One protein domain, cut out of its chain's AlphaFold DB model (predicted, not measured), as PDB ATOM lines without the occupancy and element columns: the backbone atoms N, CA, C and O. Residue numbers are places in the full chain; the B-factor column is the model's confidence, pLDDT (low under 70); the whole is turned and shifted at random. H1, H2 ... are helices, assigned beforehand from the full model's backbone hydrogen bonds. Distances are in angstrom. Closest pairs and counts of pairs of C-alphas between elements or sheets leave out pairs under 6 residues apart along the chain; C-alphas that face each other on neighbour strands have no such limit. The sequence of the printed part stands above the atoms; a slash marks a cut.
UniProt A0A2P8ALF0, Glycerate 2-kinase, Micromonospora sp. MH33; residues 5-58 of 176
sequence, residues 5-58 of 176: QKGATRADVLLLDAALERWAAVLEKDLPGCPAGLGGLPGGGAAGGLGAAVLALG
ATOM      1  N   GLN A   5     -44.258  34.724   7.386       89.75
ATOM      2  CA  GLN A   5     -43.153  33.841   7.797       89.75
ATOM      3  C   GLN A   5     -43.446  33.031   9.077       89.75
ATOM      4  O   GLN A   5     -42.695  32.122   9.408       89.75
ATOM      5  N   LYS A   6     -44.519  33.364   9.807       87.50
ATOM      6  CA  LYS A   6     -45.019  32.628  10.980       87.50
ATOM      7  C   LYS A   6     -46.273  31.798  10.659       87.50
ATOM      8  O   LYS A   6     -46.928  31.323  11.578       87.50
ATOM      9  N   GLY A   7     -46.623  31.648   9.379       91.19
ATOM     10  CA  GLY A   7     -47.774  30.861   8.928       91.19
ATOM     11  C   GLY A   7     -49.109  31.611   8.871       91.19
ATOM     12  O   GLY A   7     -50.127  30.984   8.603       91.19
ATOM     13  N   ALA A   8     -49.136  32.932   9.091       93.06
ATOM     14  CA  ALA A   8     -50.371  33.713   8.997       93.06
ATOM     15  C   ALA A   8     -50.793  33.912   7.531       93.06
ATOM     16  O   ALA A   8     -50.006  34.393   6.707       93.06
ATOM     17  N   THR A   9     -52.049  33.602   7.214       96.75
ATOM     18  CA  THR A   9     -52.644  33.910   5.911       96.75
ATOM     19  C   THR A   9     -52.862  35.417   5.750       96.75
ATOM     20  O   THR A   9     -52.769  36.196   6.699       96.75
ATOM     21  N   ARG A  10     -53.202  35.872   4.538       94.19
ATOM     22  CA  ARG A  10     -53.544  37.286   4.307       94.19
ATOM     23  C   ARG A  10     -54.737  37.741   5.157       94.19
ATOM     24  O   ARG A  10     -54.732  38.874   5.629       94.19
ATOM     25  N   ALA A  11     -55.732  36.874   5.340       96.50
ATOM     26  CA  ALA A  11     -56.887  37.163   6.184       96.50
ATOM     27  C   ALA A  11     -56.469  37.302   7.655       96.50
ATOM     28  O   ALA A  11     -56.849  38.276   8.301       96.50
ATOM     29  N   ASP A  12     -55.607  36.402   8.141       96.25
ATOM     30  CA  ASP A  12     -55.063  36.479   9.501       96.25
ATOM     31  C   ASP A  12     -54.271  37.766   9.712       96.25
ATOM     32  O   ASP A  12     -54.420  38.417  10.737       96.25
ATOM     33  N   VAL A  13     -53.454  38.171   8.736       95.06
ATOM     34  CA  VAL A  13     -52.679  39.415   8.828       95.06
ATOM     35  C   VAL A  13     -53.598  40.625   8.994       95.06
ATOM     36  O   VAL A  13     -53.331  41.438   9.868       95.06
ATOM     37  N   LEU A  14     -54.680  40.736   8.215       95.50
ATOM     38  CA  LEU A  14     -55.633  41.849   8.339       95.50
ATOM     39  C   LEU A  14     -56.369  41.833   9.685       95.50
ATOM     40  O   LEU A  14     -56.556  42.877  10.306       95.50
ATOM     41  N   LEU A  15     -56.764  40.645  10.151       96.62
ATOM     42  CA  LEU A  15     -57.417  40.477  11.446       96.62
ATOM     43  C   LEU A  15     -56.487  40.872  12.604       96.62
ATOM     44  O   LEU A  15     -56.901  41.600  13.506       96.62
ATOM     45  N   LEU A  16     -55.242  40.390  12.572       95.06
ATOM     46  CA  LEU A  16     -54.226  40.651  13.590       95.06
ATOM     47  C   LEU A  16     -53.807  42.119  13.608       95.06
ATOM     48  O   LEU A  16     -53.643  42.675  14.687       95.06
ATOM     49  N   ASP A  17     -53.671  42.753  12.443       94.12
ATOM     50  CA  ASP A  17     -53.332  44.174  12.329       94.12
ATOM     51  C   ASP A  17     -54.405  45.046  12.999       94.12
ATOM     52  O   ASP A  17     -54.109  45.796  13.928       94.12
ATOM     53  N   ALA A  18     -55.680  44.820  12.660       95.50
ATOM     54  CA  ALA A  18     -56.797  45.527  13.284       95.50
ATOM     55  C   ALA A  18     -56.923  45.229  14.793       95.50
ATOM     56  O   ALA A  18     -57.350  46.082  15.573       95.50
ATOM     57  N   ALA A  19     -56.594  44.008  15.228       96.25
ATOM     58  CA  ALA A  19     -56.592  43.654  16.647       96.25
ATOM     59  C   ALA A  19     -55.472  44.363  17.420       96.25
ATOM     60  O   ALA A  19     -55.722  44.854  18.521       96.25
ATOM     61  N   LEU A  20     -54.270  44.451  16.844       95.25
ATOM     62  CA  LEU A  20     -53.129  45.145  17.436       95.25
ATOM     63  C   LEU A  20     -53.344  46.661  17.489       95.25
ATOM     64  O   LEU A  20     -52.971  47.276  18.484       95.25
ATOM     65  N   GLU A  21     -54.000  47.249  16.487       95.50
ATOM     66  CA  GLU A  21     -54.387  48.665  16.501       95.50
ATOM     67  C   GLU A  21     -55.348  48.971  17.660       95.50
ATOM     68  O   GLU A  21     -55.105  49.879  18.459       95.50
ATOM     69  N   ARG A  22     -56.397  48.153  17.828       96.38
ATOM     70  CA  ARG A  22     -57.317  48.280  18.973       96.38
ATOM     71  C   ARG A  22     -56.604  48.083  20.305       96.38
ATOM     72  O   ARG A  22     -56.866  48.816  21.251       96.38
ATOM     73  N   TRP A  23     -55.723  47.093  20.388       96.25
ATOM     74  CA  TRP A  23     -54.977  46.811  21.608       96.25
ATOM     75  C   TRP A  23     -54.043  47.967  21.991       96.25
ATOM     76  O   TRP A  23     -54.027  48.355  23.157       96.25
ATOM     77  N   ALA A  24     -53.349  48.578  21.027       96.12
ATOM     78  CA  ALA A  24     -52.533  49.766  21.270       96.12
ATOM     79  C   ALA A  24     -53.373  50.942  21.796       96.12
ATOM     80  O   ALA A  24     -52.969  51.586  22.761       96.12
ATOM     81  N   ALA A  25     -54.567  51.169  21.233       95.62
ATOM     82  CA  ALA A  25     -55.484  52.207  21.710       95.62
ATOM     83  C   ALA A  25     -55.990  51.946  23.142       95.62
ATOM     84  O   ALA A  25     -56.125  52.881  23.931       95.62
ATOM     85  N   VAL A  26     -56.251  50.682  23.498       96.88
ATOM     86  CA  VAL A  26     -56.625  50.291  24.869       96.88
ATOM     87  C   VAL A  26     -55.473  50.544  25.839       96.88
ATOM     88  O   VAL A  26     -55.697  51.127  26.894       96.88
ATOM     89  N   LEU A  27     -54.243  50.159  25.486       96.25
ATOM     90  CA  LEU A  27     -53.071  50.419  26.327       96.25
ATOM     91  C   LEU A  27     -52.854  51.918  26.549       96.25
ATOM     92  O   LEU A  27     -52.686  52.342  27.685       96.25
ATOM     93  N   GLU A  28     -52.908  52.719  25.486       95.62
ATOM     94  CA  GLU A  28     -52.714  54.168  25.570       95.62
ATOM     95  C   GLU A  28     -53.766  54.854  26.452       95.62
ATOM     96  O   GLU A  28     -53.451  55.793  27.181       95.62
ATOM     97  N   LYS A  29     -55.007  54.360  26.424       96.25
ATOM     98  CA  LYS A  29     -56.107  54.889  27.231       96.25
ATOM     99  C   LYS A  29     -56.049  54.435  28.693       96.25
ATOM    100  O   LYS A  29     -56.271  55.245  29.590       96.25
ATOM    101  N   ASP A  30     -55.828  53.142  28.921       97.00
ATOM    102  CA  ASP A  30     -56.124  52.502  30.206       97.00
ATOM    103  C   ASP A  30     -54.862  52.190  31.036       97.00
ATOM    104  O   ASP A  30     -54.990  51.907  32.229       97.00
ATOM    105  N   LEU A  31     -53.649  52.253  30.462       96.81
ATOM    106  CA  LEU A  31     -52.389  52.032  31.186       96.81
ATOM    107  C   LEU A  31     -51.720  53.367  31.572       96.81
ATOM    108  O   LEU A  31     -51.187  54.067  30.705       96.81
ATOM    109  N   PRO A  32     -51.666  53.719  32.871       95.50
ATOM    110  CA  PRO A  32     -50.991  54.933  33.318       95.50
ATOM    111  C   PRO A  32     -49.506  54.930  32.945       95.50
ATOM    112  O   PRO A  32     -48.793  53.963  33.203       95.50
ATOM    113  N   GLY A  33     -49.031  56.039  32.374       94.06
ATOM    114  CA  GLY A  33     -47.638  56.182  31.938       94.06
ATOM    115  C   GLY A  33     -47.343  55.609  30.549       94.06
ATOM    116  O   GLY A  33     -46.204  55.723  30.094       94.06
ATOM    117  N   CYS A  34     -48.342  55.054  29.855       96.50
ATOM    118  CA  CYS A  34     -48.199  54.680  28.454       96.50
ATOM    119  C   CYS A  34     -47.906  55.929  27.596       96.50
ATOM    120  O   CYS A  34     -48.577  56.953  27.756       96.50
ATOM    121  N   PRO A  35     -46.919  55.883  26.682       94.69
ATOM    122  CA  PRO A  35     -46.651  56.991  25.780       94.69
ATOM    123  C   PRO A  35     -47.801  57.182  24.785       94.69
ATOM    124  O   PRO A  35     -48.393  56.212  24.308       94.69
ATOM    125  N   ALA A  36     -48.066  58.443  24.442       93.56
ATOM    126  CA  ALA A  36     -49.030  58.792  23.408       93.56
ATOM    127  C   ALA A  36     -48.558  58.322  22.022       93.56
ATOM    128  O   ALA A  36     -47.361  58.353  21.718       93.56
ATOM    129  N   GLY A  37     -49.498  57.918  21.169       93.06
ATOM    130  CA  GLY A  37     -49.213  57.418  19.826       93.06
ATOM    131  C   GLY A  37     -48.484  56.073  19.817       93.06
ATOM    132  O   GLY A  37     -47.672  55.831  18.920       93.06
ATOM    133  N   LEU A  38     -48.763  55.194  20.790       94.56
ATOM    134  CA  LEU A  38     -48.055  53.922  20.993       94.56
ATOM    135  C   LEU A  38     -47.948  53.090  19.703       94.56
ATOM    136  O   LEU A  38     -46.886  52.544  19.398       94.56
ATOM    137  N   GLY A  39     -49.034  53.019  18.928       90.38
ATOM    138  CA  GLY A  39     -49.096  52.246  17.683       90.38
ATOM    139  C   GLY A  39     -48.121  52.717  16.594       90.38
ATOM    140  O   GLY A  39     -47.747  51.927  15.730       90.38
ATOM    141  N   GLY A  40     -47.676  53.976  16.648       91.50
ATOM    142  CA  GLY A  40     -46.729  54.560  15.697       91.50
ATOM    143  C   GLY A  40     -45.271  54.540  16.157       91.50
ATOM    144  O   GLY A  40     -44.389  54.921  15.385       91.50
ATOM    145  N   LEU A  41     -44.986  54.123  17.395       93.69
ATOM    146  CA  LEU A  41     -43.630  54.195  17.929       93.69
ATOM    147  C   LEU A  41     -42.687  53.200  17.228       93.69
ATOM    148  O   LEU A  41     -43.019  52.015  17.082       93.69
ATOM    149  N   PRO A  42     -41.472  53.637  16.836       92.06
ATOM    150  CA  PRO A  42     -40.456  52.740  16.302       92.06
ATOM    151  C   PRO A  42     -40.194  51.562  17.246       92.06
ATOM    152  O   PRO A  42     -40.007  51.731  18.448       92.06
ATOM    153  N   GLY A  43     -40.191  50.349  16.691       90.19
ATOM    154  CA  GLY A  43     -40.030  49.117  17.465       90.19
ATOM    155  C   GLY A  43     -41.326  48.537  18.042       90.19
ATOM    156  O   GLY A  43     -41.299  47.395  18.490       90.19
ATOM    157  N   GLY A  44     -42.474  49.226  17.958       93.06
ATOM    158  CA  GLY A  44     -43.758  48.726  18.476       93.06
ATOM    159  C   GLY A  44     -44.187  47.378  17.877       93.06
ATOM    160  O   GLY A  44     -44.628  46.474  18.588       93.06
ATOM    161  N   GLY A  45     -43.952  47.179  16.578       91.19
ATOM    162  CA  GLY A  45     -44.240  45.918  15.883       91.19
ATOM    163  C   GLY A  45     -43.255  44.772  16.165       91.19
ATOM    164  O   GLY A  45     -43.455  43.657  15.667       91.19
ATOM    165  N   ALA A  46     -42.183  45.009  16.932       91.56
ATOM    166  CA  ALA A  46     -41.171  43.995  17.212       91.56
ATOM    167  C   ALA A  46     -41.789  42.767  17.893       91.56
ATOM    168  O   ALA A  46     -42.686  42.874  18.732       91.56
ATOM    169  N   ALA A  47     -41.324  41.585  17.479       90.56
ATOM    170  CA  ALA A  47     -41.825  40.287  17.929       90.56
ATOM    171  C   ALA A  47     -43.360  40.106  17.832       90.56
ATOM    172  O   ALA A  47     -43.908  39.208  18.461       90.56
ATOM    173  N   GLY A  48     -44.046  40.866  16.967       90.19
ATOM    174  CA  GLY A  48     -45.498  40.760  16.778       90.19
ATOM    175  C   GLY A  48     -46.320  41.559  17.792       90.19
ATOM    176  O   GLY A  48     -47.382  41.099  18.186       90.19
ATOM    177  N   GLY A  49     -45.827  42.725  18.222       92.25
ATOM    178  CA  GLY A  49     -46.530  43.624  19.148       92.25
ATOM    179  C   GLY A  49     -45.979  43.611  20.573       92.25
ATOM    180  O   GLY A  49     -46.300  44.493  21.364       92.25
ATOM    181  N   LEU A  50     -45.078  42.679  20.904       94.19
ATOM    182  CA  LEU A  50     -44.401  42.676  22.206       94.19
ATOM    183  C   LEU A  50     -43.583  43.957  22.425       94.19
ATOM    184  O   LEU A  50     -43.513  44.453  23.545       94.19
ATOM    185  N   GLY A  51     -43.007  44.519  21.357       95.00
ATOM    186  CA  GLY A  51     -42.339  45.818  21.423       95.00
ATOM    187  C   GLY A  51     -43.258  46.918  21.960       95.00
ATOM    188  O   GLY A  51     -42.863  47.648  22.863       95.00
ATOM    189  N   ALA A  52     -44.505  46.983  21.485       95.44
ATOM    190  CA  ALA A  52     -45.501  47.928  21.985       95.44
ATOM    191  C   ALA A  52     -45.853  47.675  23.460       95.44
ATOM    192  O   ALA A  52     -45.937  48.635  24.216       95.44
ATOM    193  N   ALA A  53     -45.963  46.418  23.912       95.69
ATOM    194  CA  ALA A  53     -46.172  46.129  25.340       95.69
ATOM    195  C   ALA A  53     -45.037  46.695  26.209       95.69
ATOM    196  O   ALA A  53     -45.280  47.323  27.235       95.69
ATOM    197  N   VAL A  54     -43.785  46.480  25.790       96.31
ATOM    198  CA  VAL A  54     -42.605  46.951  26.525       96.31
ATOM    199  C   VAL A  54     -42.542  48.478  26.538       96.31
ATOM    200  O   VAL A  54     -42.277  49.059  27.586       96.31
ATOM    201  N   LEU A  55     -42.825  49.133  25.409       96.56
ATOM    202  CA  LEU A  55     -42.899  50.595  25.322       96.56
ATOM    203  C   LEU A  55     -44.017  51.164  26.210       96.56
ATOM    204  O   LEU A  55     -43.801  52.160  26.894       96.56
ATOM    205  N   ALA A  56     -45.177  50.504  26.254       96.56
ATOM    206  CA  ALA A  56     -46.301  50.891  27.105       96.56
ATOM    207  C   ALA A  56     -45.953  50.839  28.603       96.56
ATOM    208  O   ALA A  56     -46.447  51.647  29.383       96.56
ATOM    209  N   LEU A  57     -45.049  49.937  28.993       96.44
ATOM    210  CA  LEU A  57     -44.522  49.809  30.356       96.44
ATOM    211  C   LEU A  57     -43.337  50.753  30.654       96.44
ATOM    212  O   LEU A  57     -42.677  50.601  31.680       96.44
ATOM    213  N   GLY A  58     -43.031  51.704  29.766       94.56
ATOM    214  CA  GLY A  58     -41.916  52.647  29.928       94.56
ATOM    215  C   GLY A  58     -40.556  52.111  29.468       94.56
ATOM    216  O   GLY A  58     -39.517  52.726  29.719       94.56
TER     217      GLY A  58
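What this domain is: This is residues 5 to 58 of the 176 residues of the protein "Glycerate 2-kinase" of Micromonospora sp. MH33 (UniProt A0A2P8ALF0). One long helix, H1, makes the length of this model, and a much shorter helix, H2, runs beside its last part in nearly the same direction. Between them the chain folds back through a long looping stretch, residues 31 to 49, while residues 9 to 15, of which 10 to 15 belong to H1, stick out free at the other end. The printed part has 54 residues with two named helices, H1 then H2, and no named strand; the class is all helix. The whole is compact, with a radius of gyration of the C-alphas of 11.5 A, yet its outline is a rod spanning 35 by 17 by 13 A.

How they stand to each other: Start at Gln 5 and read on to H1, residues 10 to 30; past it, a long link of 19 residues leads to H2, residues 50 to 56. Look at Leu 27 and Ala 56: their C-alphas, the closest of the two helices, are 6.8 A apart. H1 and H2 only just touch, with 3 pairs of C-alphas within 8 A, and H1 does so with residues 24 to 28 alone. They run the same way at a shallow tilt of 19 degrees, their centres 13.0 A apart. In H1 and H2 every O i to N i+4 pair is within hydrogen-bond range.

Where its parts are: Find C-alpha 10 at (-53.544, 37.286, 4.307); from there H1 runs 30.1 A to C-alpha 30 at (-56.124, 52.502, 30.206). H2 runs 9.8 A from C-alpha 50 to C-alpha 56, which you will find at (-46.301, 50.891, 27.105).

The domain as a whole: The two C-alphas farthest apart, those of Thr 9 and Gly 33, are 34.6 A from each other. The printed part has no cut. Its mean pLDDT is 94.4, and no printed residue is under 70.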